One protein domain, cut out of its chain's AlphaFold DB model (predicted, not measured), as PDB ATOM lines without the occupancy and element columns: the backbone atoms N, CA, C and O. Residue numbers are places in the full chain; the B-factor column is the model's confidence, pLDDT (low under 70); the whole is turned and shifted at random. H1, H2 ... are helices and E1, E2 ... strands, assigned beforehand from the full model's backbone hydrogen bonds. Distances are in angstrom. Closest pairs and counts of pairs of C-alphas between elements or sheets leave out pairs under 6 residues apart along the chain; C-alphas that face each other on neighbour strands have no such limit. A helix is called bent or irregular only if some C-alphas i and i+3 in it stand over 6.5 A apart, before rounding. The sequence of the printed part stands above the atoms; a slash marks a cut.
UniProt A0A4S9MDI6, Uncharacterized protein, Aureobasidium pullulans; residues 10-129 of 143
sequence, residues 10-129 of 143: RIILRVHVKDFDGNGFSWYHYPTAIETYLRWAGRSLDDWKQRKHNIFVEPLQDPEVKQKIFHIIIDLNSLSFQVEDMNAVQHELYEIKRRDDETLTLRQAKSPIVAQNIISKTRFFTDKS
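This is residues 10 to 129 of the 143 residues of an uncharacterized protein of Aureobasidium pullulans (UniProt A0A4S9MDI6). Look first for a twisted sheet of five strands that curls round helix H1 on one face, while the long helix H3 crosses its other face: three layers, with the sheet as the middle one. The short helix H2 follows H1 at a corner and lies farthest out of the elements. The printed part has 120 residues, with three named helices and five named strands in the order E1 H1 H2 E2 E3 E4 E5 H3, of mixed class; the mixed sheet runs E2 E3 E1 E4 E5. It is compact, with a radius of gyration of the C-alphas of 14.3 A, and spans 41 by 32 by 27 A.

Begin at E1, residues 10 to 16, an inner strand. On one side of it is E3, residues 69 to 76, antiparallel at 158 degrees, with N 11 and O 74 2.8 A apart. On its other side is E4, residues 90 to 98, parallel at 23 degrees, with N 12 and O 92 2.8 A apart. The edge strand E2, residues 54 to 57, forms a hairpin with E3, N 56 and O 73 being 2.9 A apart. The other edge strand, E5, residues 104 to 108, forms a hairpin with E4, N 95 and O 107 being 2.8 A apart. H1, residues 31 to 40, is on the sheet; its closest C-alphas to E5 are those of Thr 36 and Leu 104, 6.9 A. H2, residues 45 to 49, only grazes the sheet with residues 47 to 48, and only just touches H1, only at the corner, with 3 pairs of C-alphas within 8 A, the closest Leu 38 and Leu 45 at 6.6 A. E1, H1 H2 and E2 make a split strand-helix-strand unit, two strands running the same way with E3 between them; its crossover is right-handed. On the opposite face from H1, H3, residues 112 to 129, runs across the strands at a height over the sheet of 9.6 A, at 77 degrees to E3 on the local plane. The closest C-alphas of H3 and E4 are those of Ala 115 and Leu 93, 6.5 A. H3 is irregular, C-alphas 121 and 124 being 7.1 A apart, and has a kink of 53 degrees near residue 122. Every O i to N i+4 pair is within hydrogen-bond range in H1 and H2; in H3, 11 of 14 are.

Find C-alpha 10 at (22.530, 55.971, -30.559), where E1 begins its 19.5 A. E3 is 22.3 A long, E4 26.4 A and H1 14.2 A. H3 runs 24.2 A from C-alpha 112 at (16.895, 41.225, -33.013) to C-alpha 129 at (10.832, 64.516, -30.890).

The C-alphas farthest apart, those of Glu 84 and Asp 101, are 43.1 A apart. The printed part has no cut; the links E1 to H1, E2 to E3 and E3 to E4 are long. The mean pLDDT of the printed part is 88.5, and no printed residue is under 70.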
ATOM      1  N   ARG A  10      23.606  55.575 -31.460       92.69
ATOM      2  CA  ARG A  10      22.530  55.971 -30.559       92.69
ATOM      3  C   ARG A  10      22.276  54.866 -29.549       92.69
ATOM      4  O   ARG A  10      21.942  53.736 -29.906       92.69
ATOM      5  N   ILE A  11      22.399  55.201 -28.276       94.44
ATOM      6  CA  ILE A  11      22.097  54.295 -27.174       94.44
ATOM      7  C   ILE A  11      20.674  54.564 -26.707       94.44
ATOM      8  O   ILE A  11      20.315  55.709 -26.454       94.44
ATOM      9  N   ILE A  12      19.878  53.509 -26.558       95.25
ATOM     10  CA  ILE A  12      18.540  53.571 -25.971       95.25
ATOM     11  C   ILE A  12      18.553  52.746 -24.688       95.25
ATOM     12  O   ILE A  12      18.600  51.511 -24.714       95.25
ATOM     13  N   LEU A  13      18.493  53.436 -23.555       95.75
ATOM     14  CA  LEU A  13      18.320  52.829 -22.244       95.75
ATOM     15  C   LEU A  13      16.827  52.794 -21.926       95.75
ATOM     16  O   LEU A  13      16.170  53.826 -21.825       95.75
ATOM     17  N   ARG A  14      16.283  51.595 -21.765       94.56
ATOM     18  CA  ARG A  14      14.901  51.353 -21.367       94.56
ATOM     19  C   ARG A  14      14.849  51.144 -19.861       94.56
ATOM     20  O   ARG A  14      15.431  50.182 -19.353       94.56
ATOM     21  N   VAL A  15      14.134  52.021 -19.170       93.62
ATOM     22  CA  VAL A  15      14.149  52.116 -17.710       93.62
ATOM     23  C   VAL A  15      12.743  51.907 -17.163       93.62
ATOM     24  O   VAL A  15      11.780  52.442 -17.705       93.62
ATOM     25  N   HIS A  16      12.598  51.115 -16.098       92.38
ATOM     26  CA  HIS A  16      11.310  50.986 -15.408       92.38
ATOM     27  C   HIS A  16      11.093  52.190 -14.494       92.38
ATOM     28  O   HIS A  16      11.967  52.519 -13.699       92.38
ATOM     29  N   VAL A  17       9.911  52.809 -14.570       91.00
ATOM     30  CA  VAL A  17       9.562  53.994 -13.767       91.00
ATOM     31  C   VAL A  17       9.754  53.699 -12.285       91.00
ATOM     32  O   VAL A  17      10.484  54.419 -11.634       91.00
ATOM     33  N   LYS A  18       9.248  52.571 -11.776       89.94
ATOM     34  CA  LYS A  18       9.367  52.191 -10.355       89.94
ATOM     35  C   LYS A  18      10.805  52.114  -9.803       89.94
ATOM     36  O   LYS A  18      10.980  52.133  -8.591       89.94
ATOM     37  N   ASP A  19      11.805  51.951 -10.672       89.88
ATOM     38  CA  ASP A  19      13.215  51.823 -10.277       89.88
ATOM     39  C   ASP A  19      13.880  53.205 -10.119       89.88
ATOM     40  O   ASP A  19      14.998  53.311  -9.605       89.88
ATOM     41  N   PHE A  20      13.208  54.258 -10.596       88.00
ATOM     42  CA  PHE A  20      13.707  55.629 -10.621       88.00
ATOM     43  C   PHE A  20      12.704  56.649 -10.103       88.00
ATOM     44  O   PHE A  20      13.143  57.711  -9.726       88.00
ATOM     45  N   ASP A  21      11.417  56.354 -10.024       82.12
ATOM     46  CA  ASP A  21      10.366  57.225  -9.512       82.12
ATOM     47  C   ASP A  21       9.395  56.362  -8.689       82.12
ATOM     48  O   ASP A  21       8.511  55.678  -9.215       82.12
ATOM     49  N   GLY A  22       9.676  56.279  -7.386       75.56
ATOM     50  CA  GLY A  22       9.077  55.330  -6.447       75.56
ATOM     51  C   GLY A  22      10.094  54.744  -5.460       75.56
ATOM     52  O   GLY A  22      11.301  54.815  -5.678       75.56
ATOM     53  N   ASN A  23       9.610  54.168  -4.350       74.25
ATOM     54  CA  ASN A  23      10.430  53.498  -3.320       74.25
ATOM     55  C   ASN A  23      11.635  54.326  -2.816       74.25
ATOM     56  O   ASN A  23      12.713  53.782  -2.603       74.25
ATOM     57  N   GLY A  24      11.461  55.642  -2.646       78.19
ATOM     58  CA  GLY A  24      12.520  56.551  -2.184       78.19
ATOM     59  C   GLY A  24      13.394  57.155  -3.291       78.19
ATOM     60  O   GLY A  24      14.247  57.989  -2.996       78.19
ATOM     61  N   PHE A  25      13.164  56.805  -4.560       79.81
ATOM     62  CA  PHE A  25      13.831  57.405  -5.716       79.81
ATOM     63  C   PHE A  25      12.903  58.384  -6.442       79.81
ATOM     64  O   PHE A  25      11.684  58.217  -6.438       79.81
ATOM     65  N   SER A  26      13.497  59.403  -7.063       86.12
ATOM     66  CA  SER A  26      12.807  60.379  -7.907       86.12
ATOM     67  C   SER A  26      13.378  60.341  -9.315       86.12
ATOM     68  O   SER A  26      14.585  60.130  -9.470       86.12
ATOM     69  N   TRP A  27      12.533  60.560 -10.329       85.81
ATOM     70  CA  TRP A  27      12.930  60.539 -11.742       85.81
ATOM     71  C   TRP A  27      14.205  61.350 -12.028       85.81
ATOM     72  O   TRP A  27      15.018  60.938 -12.854       85.81
ATOM     73  N   TYR A  28      14.458  62.426 -11.270       87.06
ATOM     74  CA  TYR A  28      15.697  63.219 -11.307       87.06
ATOM     75  C   TYR A  28      16.992  62.428 -11.044       87.06
ATOM     76  O   TYR A  28      18.080  62.923 -11.327       87.06
ATOM     77  N   HIS A  29      16.912  61.192 -10.547       89.19
ATOM     78  CA  HIS A  29      18.036  60.267 -10.410       89.19
ATOM     79  C   HIS A  29      18.411  59.551 -11.718       89.19
ATOM     80  O   HIS A  29      19.334  58.731 -11.710       89.19
ATOM     81  N   TYR A  30      17.776  59.866 -12.855       90.38
ATOM     82  CA  TYR A  30      18.171  59.356 -14.173       90.38
ATOM     83  C   TYR A  30      19.678  59.492 -14.502       90.38
ATOM     84  O   TYR A  30      20.181  58.609 -15.205       90.38
ATOM     85  N   PRO A  31      20.454  60.490 -14.002       93.38
ATOM     86  CA  PRO A  31      21.896  60.549 -14.257       93.38
ATOM     87  C   PRO A  31      22.640  59.286 -13.806       93.38
ATOM     88  O   PRO A  31      23.580  58.856 -14.468       93.38
ATOM     89  N   THR A  32      22.165  58.614 -12.751       92.62
ATOM     90  CA  THR A  32      22.759  57.354 -12.271       92.62
ATOM     91  C   THR A  32      22.663  56.222 -13.302       92.62
ATOM     92  O   THR A  32      23.568  55.390 -13.392       92.62
ATOM     93  N   ALA A  33      21.619  56.206 -14.137       94.19
ATOM     94  CA  ALA A  33      21.464  55.239 -15.225       94.19
ATOM     95  C   ALA A  33      22.484  55.479 -16.349       94.19
ATOM     96  O   ALA A  33      23.083  54.532 -16.864       94.19
ATOM     97  N   ILE A  34      22.712  56.751 -16.688       94.56
ATOM     98  CA  ILE A  34      23.693  57.180 -17.693       94.56
ATOM     99  C   ILE A  34      25.102  56.814 -17.223       94.56
ATOM    100  O   ILE A  34      25.833  56.144 -17.951       94.56
ATOM    101  N   GLU A  35      25.462  57.163 -15.984       95.12
ATOM    102  CA  GLU A  35      26.754  56.798 -15.390       95.12
ATOM    103  C   GLU A  35      26.991  55.294 -15.389       95.12
ATOM    104  O   GLU A  35      28.076  54.836 -15.748       95.12
ATOM    105  N   THR A  36      25.969  54.527 -15.003       94.88
ATOM    106  CA  THR A  36      26.033  53.064 -14.975       94.88
ATOM    107  C   THR A  36      26.349  52.512 -16.361       94.88
ATOM    108  O   THR A  36      27.263  51.698 -16.495       94.88
ATOM    109  N   TYR A  37      25.644  52.978 -17.400       95.81
ATOM    110  CA  TYR A  37      25.926  52.571 -18.777       95.81
ATOM    111  C   TYR A  37      27.345  52.961 -19.205       95.81
ATOM    112  O   TYR A  37      28.084  52.108 -19.694       95.81
ATOM    113  N   LEU A  38      27.745  54.222 -19.004       94.25
ATOM    114  CA  LEU A  38      29.048  54.717 -19.456       94.25
ATOM    115  C   LEU A  38      30.198  53.956 -18.789       94.25
ATOM    116  O   LEU A  38      31.104  53.501 -19.485       94.25
ATOM    117  N   ARG A  39      30.130  53.731 -17.470       94.50
ATOM    118  CA  ARG A  39      31.124  52.924 -16.745       94.50
ATOM    119  C   ARG A  39      31.171  51.492 -17.263       94.50
ATOM    120  O   ARG A  39      32.255  50.985 -17.527       94.50
ATOM    121  N   TRP A  40      30.012  50.854 -17.428       94.38
ATOM    122  CA  TRP A  40      29.931  49.483 -17.933       94.38
ATOM    123  C   TRP A  40      30.521  49.350 -19.344       94.38
ATOM    124  O   TRP A  40      31.249  48.401 -19.621       94.38
ATOM    125  N   ALA A  41      30.249  50.320 -20.219       92.56
ATOM    126  CA  ALA A  41      30.739  50.344 -21.594       92.56
ATOM    127  C   ALA A  41      32.204  50.812 -21.717       92.56
ATOM    128  O   ALA A  41      32.712  50.914 -22.833       92.56
ATOM    129  N   GLY A  42      32.878  51.141 -20.605       92.44
ATOM    130  CA  GLY A  42      34.234  51.698 -20.617       92.44
ATOM    131  C   GLY A  42      34.328  53.076 -21.282       92.44
ATOM    132  O   GLY A  42      35.374  53.430 -21.823       92.44
ATOM    133  N   ARG A  43      33.233  53.845 -21.288       91.00
ATOM    134  CA  ARG A  43      33.140  55.182 -21.892       91.00
ATOM    135  C   ARG A  43      33.461  56.275 -20.866       91.00
ATOM    136  O   ARG A  43      33.255  56.110 -19.664       91.00
ATOM    137  N   SER A  44      33.962  57.410 -21.354       90.12
ATOM    138  CA  SER A  44      34.401  58.532 -20.519       90.12
ATOM    139  C   SER A  44      33.221  59.254 -19.864       90.12
ATOM    140  O   SER A  44      32.338  59.783 -20.540       90.12
ATOM    141  N   LEU A  45      33.234  59.338 -18.532       91.69
ATOM    142  CA  LEU A  45      32.302  60.196 -17.792       91.69
ATOM    143  C   LEU A  45      32.618  61.680 -17.980       91.69
ATOM    144  O   LEU A  45      31.719  62.511 -17.876       91.69
ATOM    145  N   ASP A  46      33.874  62.019 -18.258       91.69
ATOM    146  CA  ASP A  46      34.264  63.406 -18.487       91.69
ATOM    147  C   ASP A  46      33.744  63.908 -19.835       91.69
ATOM    148  O   ASP A  46      33.311  65.053 -19.916       91.69
ATOM    149  N   ASP A  47      33.670  63.047 -20.856       88.38
ATOM    150  CA  ASP A  47      33.045  63.394 -22.140       88.38
ATOM    151  C   ASP A  47      31.554  63.706 -21.969       88.38
ATOM    152  O   ASP A  47      31.050  64.671 -22.546       88.38
ATOM    153  N   TRP A  48      30.863  62.950 -21.112       88.00
ATOM    154  CA  TRP A  48      29.489  63.263 -20.734       88.00
ATOM    155  C   TRP A  48      29.382  64.594 -19.976       88.00
ATOM    156  O   TRP A  48      28.578  65.444 -20.360       88.00
ATOM    157  N   LYS A  49      30.212  64.829 -18.951       87.69
ATOM    158  CA  LYS A  49      30.219  66.097 -18.190       87.69
ATOM    159  C   LYS A  49      30.537  67.311 -19.063       87.69
ATOM    160  O   LYS A  49      29.999  68.390 -18.836       87.69
ATOM    161  N   GLN A  50      31.385  67.126 -20.072       87.06
ATOM    162  CA  GLN A  50      31.740  68.132 -21.075       87.06
ATOM    163  C   GLN A  50      30.696  68.255 -22.197       87.06
ATOM    164  O   GLN A  50      30.938  68.969 -23.165       87.06
ATOM    165  N   ARG A  51      29.544  67.576 -22.082       84.44
ATOM    166  CA  ARG A  51      28.434  67.615 -23.046       84.44
ATOM    167  C   ARG A  51      28.837  67.220 -24.473       84.44
ATOM    168  O   ARG A  51      28.252  67.690 -25.438       84.44
ATOM    169  N   LYS A  52      29.798  66.301 -24.626       85.12
ATOM    170  CA  LYS A  52      30.158  65.724 -25.940       85.12
ATOM    171  C   LYS A  52      29.135  64.705 -26.452       85.12
ATOM    172  O   LYS A  52      29.286  64.149 -27.543       85.12
ATOM    173  N   HIS A  53      28.140  64.382 -25.634       87.44
ATOM    174  CA  HIS A  53      27.038  63.489 -25.959       87.44
ATOM    175  C   HIS A  53      25.738  64.252 -25.749       87.44
ATOM    176  O   HIS A  53      25.572  64.892 -24.709       87.44
ATOM    177  N   ASN A  54      24.816  64.137 -26.699       89.44
ATOM    178  CA  ASN A  54      23.456  64.618 -26.506       89.44
ATOM    179  C   ASN A  54      22.649  63.558 -25.768       89.44
ATOM    180  O   ASN A  54      22.744  62.366 -26.068       89.44
ATOM    181  N   ILE A  55      21.909  63.997 -24.755       90.19
ATOM    182  CA  ILE A  55      21.145  63.127 -23.868       90.19
ATOM    183  C   ILE A  55      19.724  63.639 -23.805       90.19
ATOM    184  O   ILE A  55      19.488  64.800 -23.478       90.19
ATOM    185  N   PHE A  56      18.791  62.726 -24.027       91.06
ATOM    186  CA  PHE A  56      17.371  62.985 -23.877       91.06
ATOM    187  C   PHE A  56      16.785  61.991 -22.900       91.06
ATOM    188  O   PHE A  56      17.062  60.794 -22.970       91.06
ATOM    189  N   VAL A  57      15.958  62.492 -21.998       91.19
ATOM    190  CA  VAL A  57      15.210  61.673 -21.054       91.19
ATOM    191  C   VAL A  57      13.747  61.875 -21.382       91.19
ATOM    192  O   VAL A  57      13.260  63.003 -21.352       91.19
ATOM    193  N   GLU A  58      13.058  60.792 -21.725       90.06
ATOM    194  CA  GLU A  58      11.619  60.832 -21.943       90.06
ATOM    195  C   GLU A  58      10.935  61.332 -20.657       90.06
ATOM    196  O   GLU A  58      11.162  60.753 -19.584       90.06
ATOM    197  N   PRO A  59      10.127  62.404 -20.738       88.06
ATOM    198  CA  PRO A  59       9.436  62.938 -19.577       88.06
ATOM    199  C   PRO A  59       8.399  61.940 -19.072       88.06
ATOM    200  O   PRO A  59       7.788  61.195 -19.851       88.06
ATOM    201  N   LEU A  60       8.172  61.962 -17.759       87.25
ATOM    202  CA  LEU A  60       7.067  61.212 -17.190       87.25
ATOM    203  C   LEU A  60       5.738  61.740 -17.732       87.25
ATOM    204  O   LEU A  60       5.521  62.947 -17.824       87.25
ATOM    205  N   GLN A  61       4.872  60.815 -18.130       87.38
ATOM    206  CA  GLN A  61       3.521  61.124 -18.583       87.38
ATOM    207  C   GLN A  61       2.621  61.477 -17.396       87.38
ATOM    208  O   GLN A  61       2.962  61.218 -16.239       87.38
ATOM    209  N   ASP A  62       1.438  62.013 -17.702       86.75
ATOM    210  CA  ASP A  62       0.389  62.224 -16.708       86.75
ATOM    211  C   ASP A  62       0.158  60.938 -15.875       86.75
ATOM    212  O   ASP A  62       0.099  59.840 -16.455       86.75
ATOM    213  N   PRO A  63       0.038  61.034 -14.534       80.88
ATOM    214  CA  PRO A  63      -0.199  59.883 -13.663       80.88
ATOM    215  C   PRO A  63      -1.360  58.974 -14.101       80.88
ATOM    216  O   PRO A  63      -1.306  57.760 -13.870       80.88
ATOM    217  N   GLU A  64      -2.381  59.512 -14.775       88.12
ATOM    218  CA  GLU A  64      -3.519  58.746 -15.297       88.12
ATOM    219  C   GLU A  64      -3.119  57.739 -16.389       88.12
ATOM    220  O   GLU A  64      -3.715  56.662 -16.500       88.12
ATOM    221  N   VAL A  65      -2.058  58.028 -17.150       86.50
ATOM    222  CA  VAL A  65      -1.550  57.185 -18.250       86.50
ATOM    223  C   VAL A  65      -0.783  55.960 -17.725       86.50
ATOM    224  O   VAL A  65      -0.525  55.012 -18.472       86.50
ATOM    225  N   LYS A  66      -0.453  55.922 -16.422       86.06
ATOM    226  CA  LYS A  66       0.258  54.815 -15.749       86.06
ATOM    227  C   LYS A  66       1.491  54.346 -16.526       86.06
ATOM    228  O   LYS A  66       1.664  53.148 -16.788       86.06
ATOM    229  N   GLN A  67       2.355  55.287 -16.904       90.25
ATOM    230  CA  GLN A  67       3.614  54.968 -17.563       90.25
ATOM    231  C   GLN A  67       4.433  54.012 -16.688       90.25
ATOM    232  O   GLN A  67       4.702  54.267 -15.518       90.25
ATOM    233  N   LYS A  68       4.828  52.874 -17.260       92.00
ATOM    234  CA  LYS A  68       5.662  51.880 -16.563       92.00
ATOM    235  C   LYS A  68       7.132  52.010 -16.916       92.00
ATOM    236  O   LYS A  68       7.980  51.457 -16.220       92.00
ATOM    237  N   ILE A  69       7.418  52.656 -18.042       92.06
ATOM    238  CA  ILE A  69       8.719  52.656 -18.693       92.06
ATOM    239  C   ILE A  69       8.939  54.013 -19.328       92.06
ATOM    240  O   ILE A  69       8.036  54.519 -19.989       92.06
ATOM    241  N   PHE A  70      10.145  54.530 -19.170       91.88
ATOM    242  CA  PHE A  70      10.638  55.687 -19.898       91.88
ATOM    243  C   PHE A  70      11.986  55.335 -20.534       91.88
ATOM    244  O   PHE A  70      12.638  54.352 -20.153       91.88
ATOM    245  N   HIS A  71      12.385  56.109 -21.534       93.69
ATOM    246  CA  HIS A  71      13.633  55.896 -22.254       93.69
ATOM    247  C   HIS A  71      14.622  57.032 -21.998       93.69
ATOM    248  O   HIS A  71      14.246  58.196 -21.889       93.69
ATOM    249  N   ILE A  72      15.905  56.680 -21.936       94.44
ATOM    250  CA  ILE A  72      17.014  57.631 -22.008       94.44
ATOM    251  C   ILE A  72      17.743  57.364 -23.320       94.44
ATOM    252  O   ILE A  72      18.174  56.237 -23.572       94.44
ATOM    253  N   ILE A  73      17.863  58.387 -24.153       94.06
ATOM    254  CA  ILE A  73      18.538  58.339 -25.448       94.06
ATOM    255  C   ILE A  73      19.883  59.047 -25.296       94.06
ATOM    256  O   ILE A  73      19.930  60.154 -24.762       94.06
ATOM    257  N   ILE A  74      20.965  58.411 -25.742       93.88
ATOM    258  CA  ILE A  74      22.321  58.973 -25.709       93.88
ATOM    259  C   ILE A  74      22.912  58.914 -27.116       93.88
ATOM    260  O   ILE A  74      23.181  57.829 -27.633       93.88
ATOM    261  N   ASP A  75      23.172  60.077 -27.701       92.44
ATOM    262  CA  ASP A  75      23.823  60.205 -29.002       92.44
ATOM    263  C   ASP A  75      25.311  60.446 -28.805       92.44
ATOM    264  O   ASP A  75      25.766  61.573 -28.549       92.44
ATOM    265  N   LEU A  76      26.076  59.363 -28.905       89.69
ATOM    266  CA  LEU A  76      27.513  59.399 -28.692       89.69
ATOM    267  C   LEU A  76      28.201  60.153 -29.824       89.69
ATOM    268  O   LEU A  76      27.957  59.896 -31.001       89.69
ATOM    269  N   ASN A  77      29.106  61.054 -29.441       76.94
ATOM    270  CA  ASN A  77      29.881  61.895 -30.354       76.94
ATOM    271  C   ASN A  77      29.016  62.694 -31.342       76.94
ATOM    272  O   ASN A  77      29.477  62.996 -32.437       76.94
ATOM    273  N   SER A  78      27.776  63.039 -30.989       77.56
ATOM    274  CA  SER A  78      26.853  63.728 -31.906       77.56
ATOM    275  C   SER A  78      27.395  65.053 -32.438       77.56
ATOM    276  O   SER A  78      27.146  65.372 -33.591       77.56
ATOM    277  N   LEU A  79      28.215  65.769 -31.664       75.88
ATOM    278  CA  LEU A  79      28.878  66.997 -32.124       75.88
ATOM    279  C   LEU A  79      29.901  66.763 -33.253       75.88
ATOM    280  O   LEU A  79      30.305  67.706 -33.926       75.88
ATOM    281  N   SER A  80      30.327  65.518 -33.457       77.75
ATOM    282  CA  SER A  80      31.315  65.129 -34.466       77.75
ATOM    283  C   SER A  80      30.689  64.549 -35.739       77.75
ATOM    284  O   SER A  80      31.429  64.206 -36.659       77.75
ATOM    285  N   PHE A  81      29.360  64.403 -35.802       75.75
ATOM    286  CA  PHE A  81      28.666  63.768 -36.925       75.75
ATOM    287  C   PHE A  81      27.391  64.511 -37.311       75.75
ATOM    288  O   PHE A  81      26.537  64.775 -36.470       75.75
ATOM    289  N   GLN A  82      27.212  64.717 -38.614       80.12
ATOM    290  CA  GLN A  82      25.925  65.081 -39.195       80.12
ATOM    291  C   GLN A  82      25.237  63.811 -39.709       80.12
ATOM    292  O   GLN A  82      25.830  63.050 -40.472       80.12
ATOM    293  N   VAL A  83      24.006  63.564 -39.263       81.38
ATOM    294  CA  VAL A  83      23.195  62.413 -39.679       81.38
ATOM    295  C   VAL A  83      21.968  62.936 -40.413       81.38
ATOM    296  O   VAL A  83      21.140  63.619 -39.818       81.38
ATOM    297  N   GLU A  84      21.845  62.596 -41.696       78.69
ATOM    298  CA  GLU A  84      20.680  62.951 -42.520       78.69
ATOM    299  C   GLU A  84      19.575  61.885 -42.460       78.69
ATOM    300  O   GLU A  84      18.392  62.211 -42.518       78.69
ATOM    301  N   ASP A  85      19.952  60.611 -42.299       82.62
ATOM    302  CA  ASP A  85      19.025  59.481 -42.181       82.62
ATOM    303  C   ASP A  85      19.224  58.743 -40.853       82.62
ATOM    304  O   ASP A  85      20.236  58.077 -40.622       82.62
ATOM    305  N   MET A  86      18.210  58.811 -39.989       79.94
ATOM    306  CA  MET A  86      18.192  58.106 -38.708       79.94
ATOM    307  C   MET A  86      18.271  56.583 -38.851       79.94
ATOM    308  O   MET A  86      18.723  55.909 -37.924       79.94
ATOM    309  N   ASN A  87      17.869  56.021 -39.995       81.50
ATOM    310  CA  ASN A  87      17.989  54.585 -40.239       81.50
ATOM    311  C   ASN A  87      19.453  54.149 -40.448       81.50
ATOM    312  O   ASN A  87      19.754  52.969 -40.284       81.50
ATOM    313  N   ALA A  88      20.361  55.076 -40.778       80.00
ATOM    314  CA  ALA A  88      21.795  54.808 -40.910       80.00
ATOM    315  C   ALA A  88      22.537  54.811 -39.558       80.00
ATOM    316  O   ALA A  88      23.702  54.417 -39.487       80.00
ATOM    317  N   VAL A  89      21.876  55.242 -38.478       86.69
ATOM    318  CA  VAL A  89      22.457  55.272 -37.132       86.69
ATOM    319  C   VAL A  89      22.426  53.879 -36.515       86.69
ATOM    320  O   VAL A  89      21.381  53.225 -36.440       86.69
ATOM    321  N   GLN A  90      23.574  53.433 -36.004       88.25
ATOM    322  CA  GLN A  90      23.633  52.196 -35.238       88.25
ATOM    323  C   GLN A  90      22.921  52.393 -33.897       88.25
ATOM    324  O   GLN A  90      23.236  53.313 -33.143       88.25
ATOM    325  N   HIS A  91      21.993  51.493 -33.574       89.25
ATOM    326  CA  HIS A  91      21.280  51.509 -32.303       89.25
ATOM    327  C   HIS A  91      21.821  50.433 -31.360       89.25
ATOM    328  O   HIS A  91      21.868  49.254 -31.713       89.25
ATOM    329  N   GLU A  92      22.167  50.820 -30.133       92.12
ATOM    330  CA  GLU A  92      22.416  49.879 -29.039       92.12
ATOM    331  C   GLU A  92      21.313  50.003 -27.991       92.12
ATOM    332  O   GLU A  92      20.968  51.101 -27.557       92.12
ATOM    333  N   LEU A  93      20.750  48.871 -27.568       94.06
ATOM    334  CA  LEU A  93      19.579  48.854 -26.698       94.06
ATOM    335  C   LEU A  93      19.860  48.097 -25.414       94.06
ATOM    336  O   LEU A  93      20.283  46.934 -25.439       94.06
ATOM    337  N   TYR A  94      19.558  48.738 -24.291       95.06
ATOM    338  CA  TYR A  94      19.790  48.176 -22.969       95.06
ATOM    339  C   TYR A  94      18.576  48.362 -22.071       95.06
ATOM    340  O   TYR A  94      17.912  49.389 -22.107       95.06
ATOM    341  N   GLU A  95      18.294  47.368 -21.240       94.19
ATOM    342  CA  GLU A  95      17.368  47.491 -20.123       94.19
ATOM    343  C   GLU A  95      18.171  47.791 -18.854       94.19
ATOM    344  O   GLU A  95      19.133  47.075 -18.556       94.19
ATOM    345  N   ILE A  96      17.773  48.835 -18.124       94.00
ATOM    346  CA  ILE A  96      18.325  49.167 -16.807       94.00
ATOM    347  C   ILE A  96      17.298  48.819 -15.741       94.00
ATOM    348  O   ILE A  96      16.120  49.162 -15.873       94.00
ATOM    349  N   LYS A  97      17.757  48.134 -14.692       92.50
ATOM    350  CA  LYS A  97      16.939  47.791 -13.526       92.50
ATOM    351  C   LYS A  97      17.664  48.064 -12.232       92.50
ATOM    352  O   LYS A  97      18.859  47.775 -12.138       92.50
ATOM    353  N   ARG A  98      16.918  48.521 -11.232       91.94
ATOM    354  CA  ARG A  98      17.395  48.576  -9.850       91.94
ATOM    355  C   ARG A  98      17.155  47.234  -9.161       91.94
ATOM    356  O   ARG A  98      16.111  46.610  -9.347       91.94
ATOM    357  N   ARG A  99      18.159  46.766  -8.428       90.56
ATOM    358  CA  ARG A  99      18.092  45.586  -7.563       90.56
ATOM    359  C   ARG A  99      17.659  45.969  -6.151       90.56
ATOM    360  O   ARG A  99      17.652  47.143  -5.795       90.56
ATOM    361  N   ASP A 100      17.353  44.956  -5.351       87.06
ATOM    362  CA  ASP A 100      16.960  45.121  -3.948       87.06
ATOM    363  C   ASP A 100      18.093  45.703  -3.080       87.06
ATOM    364  O   ASP A 100      17.821  46.362  -2.086       87.06
ATOM    365  N   ASP A 101      19.357  45.520  -3.484       89.56
ATOM    366  CA  ASP A 101      20.545  46.145  -2.871       89.56
ATOM    367  C   ASP A 101      20.823  47.568  -3.396       89.56
ATOM    368  O   ASP A 101      21.928  48.089  -3.261       89.56
ATOM    369  N   GLU A 102      19.828  48.170  -4.054       85.56
ATOM    370  CA  GLU A 102      19.850  49.490  -4.688       85.56
ATOM    371  C   GLU A 102      20.818  49.643  -5.871       85.56
ATOM    372  O   GLU A 102      20.825  50.696  -6.522       85.56
ATOM    373  N   THR A 103      21.578  48.603  -6.227       90.56
ATOM    374  CA  THR A 103      22.494  48.651  -7.369       90.56
ATOM    375  C   THR A 103      21.743  48.622  -8.696       90.56
ATOM    376  O   THR A 103      20.682  48.006  -8.844       90.56
ATOM    377  N   LEU A 104      22.303  49.294  -9.703       93.31
ATOM    378  CA  LEU A 104      21.773  49.262 -11.061       93.31
ATOM    379  C   LEU A 104      22.418  48.134 -11.864       93.31
ATOM    380  O   LEU A 104      23.632  47.936 -11.858       93.31
ATOM    381  N   THR A 105      21.586  47.420 -12.612       93.31
ATOM    382  CA  THR A 105      22.014  46.402 -13.569       93.31
ATOM    383  C   THR A 105      21.672  46.793 -14.983       93.31
ATOM    384  O   THR A 105      20.622  47.375 -15.241       93.31
ATOM    385  N   LEU A 106      22.555  46.407 -15.899       94.75
ATOM    386  CA  LEU A 106      22.410  46.632 -17.324       94.75
ATOM    387  C   LEU A 106      22.280  45.290 -18.046       94.75
ATOM    388  O   LEU A 106      23.083  44.376 -17.840       94.75
ATOM    389  N   ARG A 107      21.294  45.175 -18.936       93.00
ATOM    390  CA  ARG A 107      21.142  44.022 -19.827       93.00
ATOM    391  C   ARG A 107      20.964  44.486 -21.261       93.00
ATOM    392  O   ARG A 107      19.983  45.148 -21.576       93.00
ATOM    393  N   GLN A 108      21.855  44.067 -22.151       92.44
ATOM    394  CA  GLN A 108      21.698  44.328 -23.582       92.44
ATOM    395  C   GLN A 108      20.534  43.518 -24.169       92.44
ATOM    396  O   GLN A 108      20.388  42.318 -23.896       92.44
ATOM    397  N   ALA A 109      19.725  44.153 -25.016       89.88
ATOM    398  CA  ALA A 109      18.714  43.471 -25.810       89.88
ATOM    399  C   ALA A 109      19.396  42.691 -26.946       89.88
ATOM    400  O   ALA A 109      19.679  43.225 -28.010       89.88
ATOM    401  N   LYS A 110      19.679  41.405 -26.709       83.38
ATOM    402  CA  LYS A 110      20.377  40.542 -27.682       83.38
ATOM    403  C   LYS A 110      19.479  39.982 -28.790       83.38
ATOM    404  O   LYS A 110      19.985  39.519 -29.801       83.38
ATOM    405  N   SER A 111      18.159  39.964 -28.590       89.56
ATOM    406  CA  SER A 111      17.222  39.449 -29.595       89.56
ATOM    407  C   SER A 111      16.943  40.528 -30.646       89.56
ATOM    408  O   SER A 111      16.431  41.584 -30.265       89.56
ATOM    409  N   PRO A 112      17.187  40.267 -31.946       86.12
ATOM    410  CA  PRO A 112      16.895  41.225 -33.013       86.12
ATOM    411  C   PRO A 112      15.423  41.643 -33.053       86.12
ATOM    412  O   PRO A 112      15.115  42.808 -33.272       86.12
ATOM    413  N   ILE A 113      14.504  40.717 -32.758       89.38
ATOM    414  CA  ILE A 113      13.061  40.995 -32.713       89.38
ATOM    415  C   ILE A 113      12.734  41.954 -31.565       89.38
ATOM    416  O   ILE A 113      11.974  42.905 -31.734       89.38
ATOM    417  N   VAL A 114      13.316  41.728 -30.382       87.50
ATOM    418  CA  VAL A 114      13.113  42.616 -29.228       87.50
ATOM    419  C   VAL A 114      13.724  43.989 -29.494       87.50
ATOM    420  O   VAL A 114      13.067  44.994 -29.232       87.50
ATOM    421  N   ALA A 115      14.940  44.029 -30.042       87.75
ATOM    422  CA  ALA A 115      15.609  45.261 -30.439       87.75
ATOM    423  C   ALA A 115      14.743  46.057 -31.424       87.75
ATOM    424  O   ALA A 115      14.409  47.203 -31.144       87.75
ATOM    425  N   GLN A 116      14.274  45.419 -32.500       88.00
ATOM    426  CA  GLN A 116      13.412  46.061 -33.489       88.00
ATOM    427  C   GLN A 116      12.099  46.556 -32.878       88.00
ATOM    428  O   GLN A 116      11.663  47.659 -33.181       88.00
ATOM    429  N   ASN A 117      11.481  45.785 -31.980       89.44
ATOM    430  CA  ASN A 117      10.262  46.214 -31.297       89.44
ATOM    431  C   ASN A 117      10.485  47.447 -30.415       89.44
ATOM    432  O   ASN A 117       9.607  48.307 -30.346       89.44
ATOM    433  N   ILE A 118      11.626  47.539 -29.725       89.25
ATOM    434  CA  ILE A 118      11.959  48.724 -28.926       89.25
ATOM    435  C   ILE A 118      12.239  49.908 -29.853       89.25
ATOM    436  O   ILE A 118      11.665  50.969 -29.624       89.25
ATOM    437  N   ILE A 119      13.028  49.724 -30.917       89.19
ATOM    438  CA  ILE A 119      13.286  50.768 -31.921       89.19
ATOM    439  C   ILE A 119      11.954  51.287 -32.460       89.19
ATOM    440  O   ILE A 119      11.647  52.457 -32.280       89.19
ATOM    441  N   SER A 120      11.102  50.414 -33.005       88.88
ATOM    442  CA  SER A 120       9.801  50.789 -33.573       88.88
ATOM    443  C   SER A 120       8.924  51.587 -32.600       88.88
ATOM    444  O   SER A 120       8.269  52.537 -33.016       88.88
ATOM    445  N   LYS A 121       8.932  51.242 -31.305       86.81
ATOM    446  CA  LYS A 121       8.177  51.968 -30.268       86.81
ATOM    447  C   LYS A 121       8.805  53.303 -29.879       86.81
ATOM    448  O   LYS A 121       8.090  54.207 -29.466       86.81
ATOM    449  N   THR A 122      10.122  53.420 -29.997       87.56
ATOM    450  CA  THR A 122      10.872  54.622 -29.621       87.56
ATOM    451  C   THR A 122      11.088  55.584 -30.787       87.56
ATOM    452  O   THR A 122      11.438  56.727 -30.525       87.56
ATOM    453  N   ARG A 123      10.762  55.197 -32.037       87.56
ATOM    454  CA  ARG A 123      10.883  56.046 -33.244       87.56
ATOM    455  C   ARG A 123      10.244  57.420 -33.114       87.56
ATOM    456  O   ARG A 123      10.757  58.385 -33.662       87.56
ATOM    457  N   PHE A 124       9.125  57.537 -32.401       85.06
ATOM    458  CA  PHE A 124       8.522  58.849 -32.168       85.06
ATOM    459  C   PHE A 124       9.471  59.785 -31.400       85.06
ATOM    460  O   PHE A 124       9.599  60.961 -31.739       85.06
ATOM    461  N   PHE A 125      10.175  59.260 -30.402       82.44
ATOM    462  CA  PHE A 125      11.152  60.022 -29.639       82.44
ATOM    463  C   PHE A 125      12.455  60.183 -30.410       82.44
ATOM    464  O   PHE A 125      12.943  61.295 -30.530       82.44
ATOM    465  N   THR A 126      12.990  59.110 -30.989       84.88
ATOM    466  CA  THR A 126      14.302  59.131 -31.645       84.88
ATOM    467  C   THR A 126      14.286  59.882 -32.978       84.88
ATOM    468  O   THR A 126      15.236  60.586 -33.300       84.88
ATOM    469  N   ASP A 127      13.223  59.780 -33.767       85.88
ATOM    470  CA  ASP A 127      13.247  60.286 -35.145       85.88
ATOM    471  C   ASP A 127      12.517  61.623 -35.277       85.88
ATOM    472  O   ASP A 127      12.767  62.363 -36.225       85.88
ATOM    473  N   LYS A 128      11.587  61.924 -34.358       82.94
ATOM    474  CA  LYS A 128      10.722  63.111 -34.449       82.94
ATOM    475  C   LYS A 128      10.923  64.086 -33.299       82.94
ATOM    476  O   LYS A 128      11.175  65.256 -33.550       82.94
ATOM    477  N   SER A 129      10.789  63.620 -32.058       83.00
ATOM    478  CA  SER A 129      10.832  64.516 -30.890       83.00
ATOM    479  C   SER A 129      12.259  64.946 -30.543       83.00
ATOM    480  O   SER A 129      12.470  66.092 -30.166       83.00
TER     481      SER A 129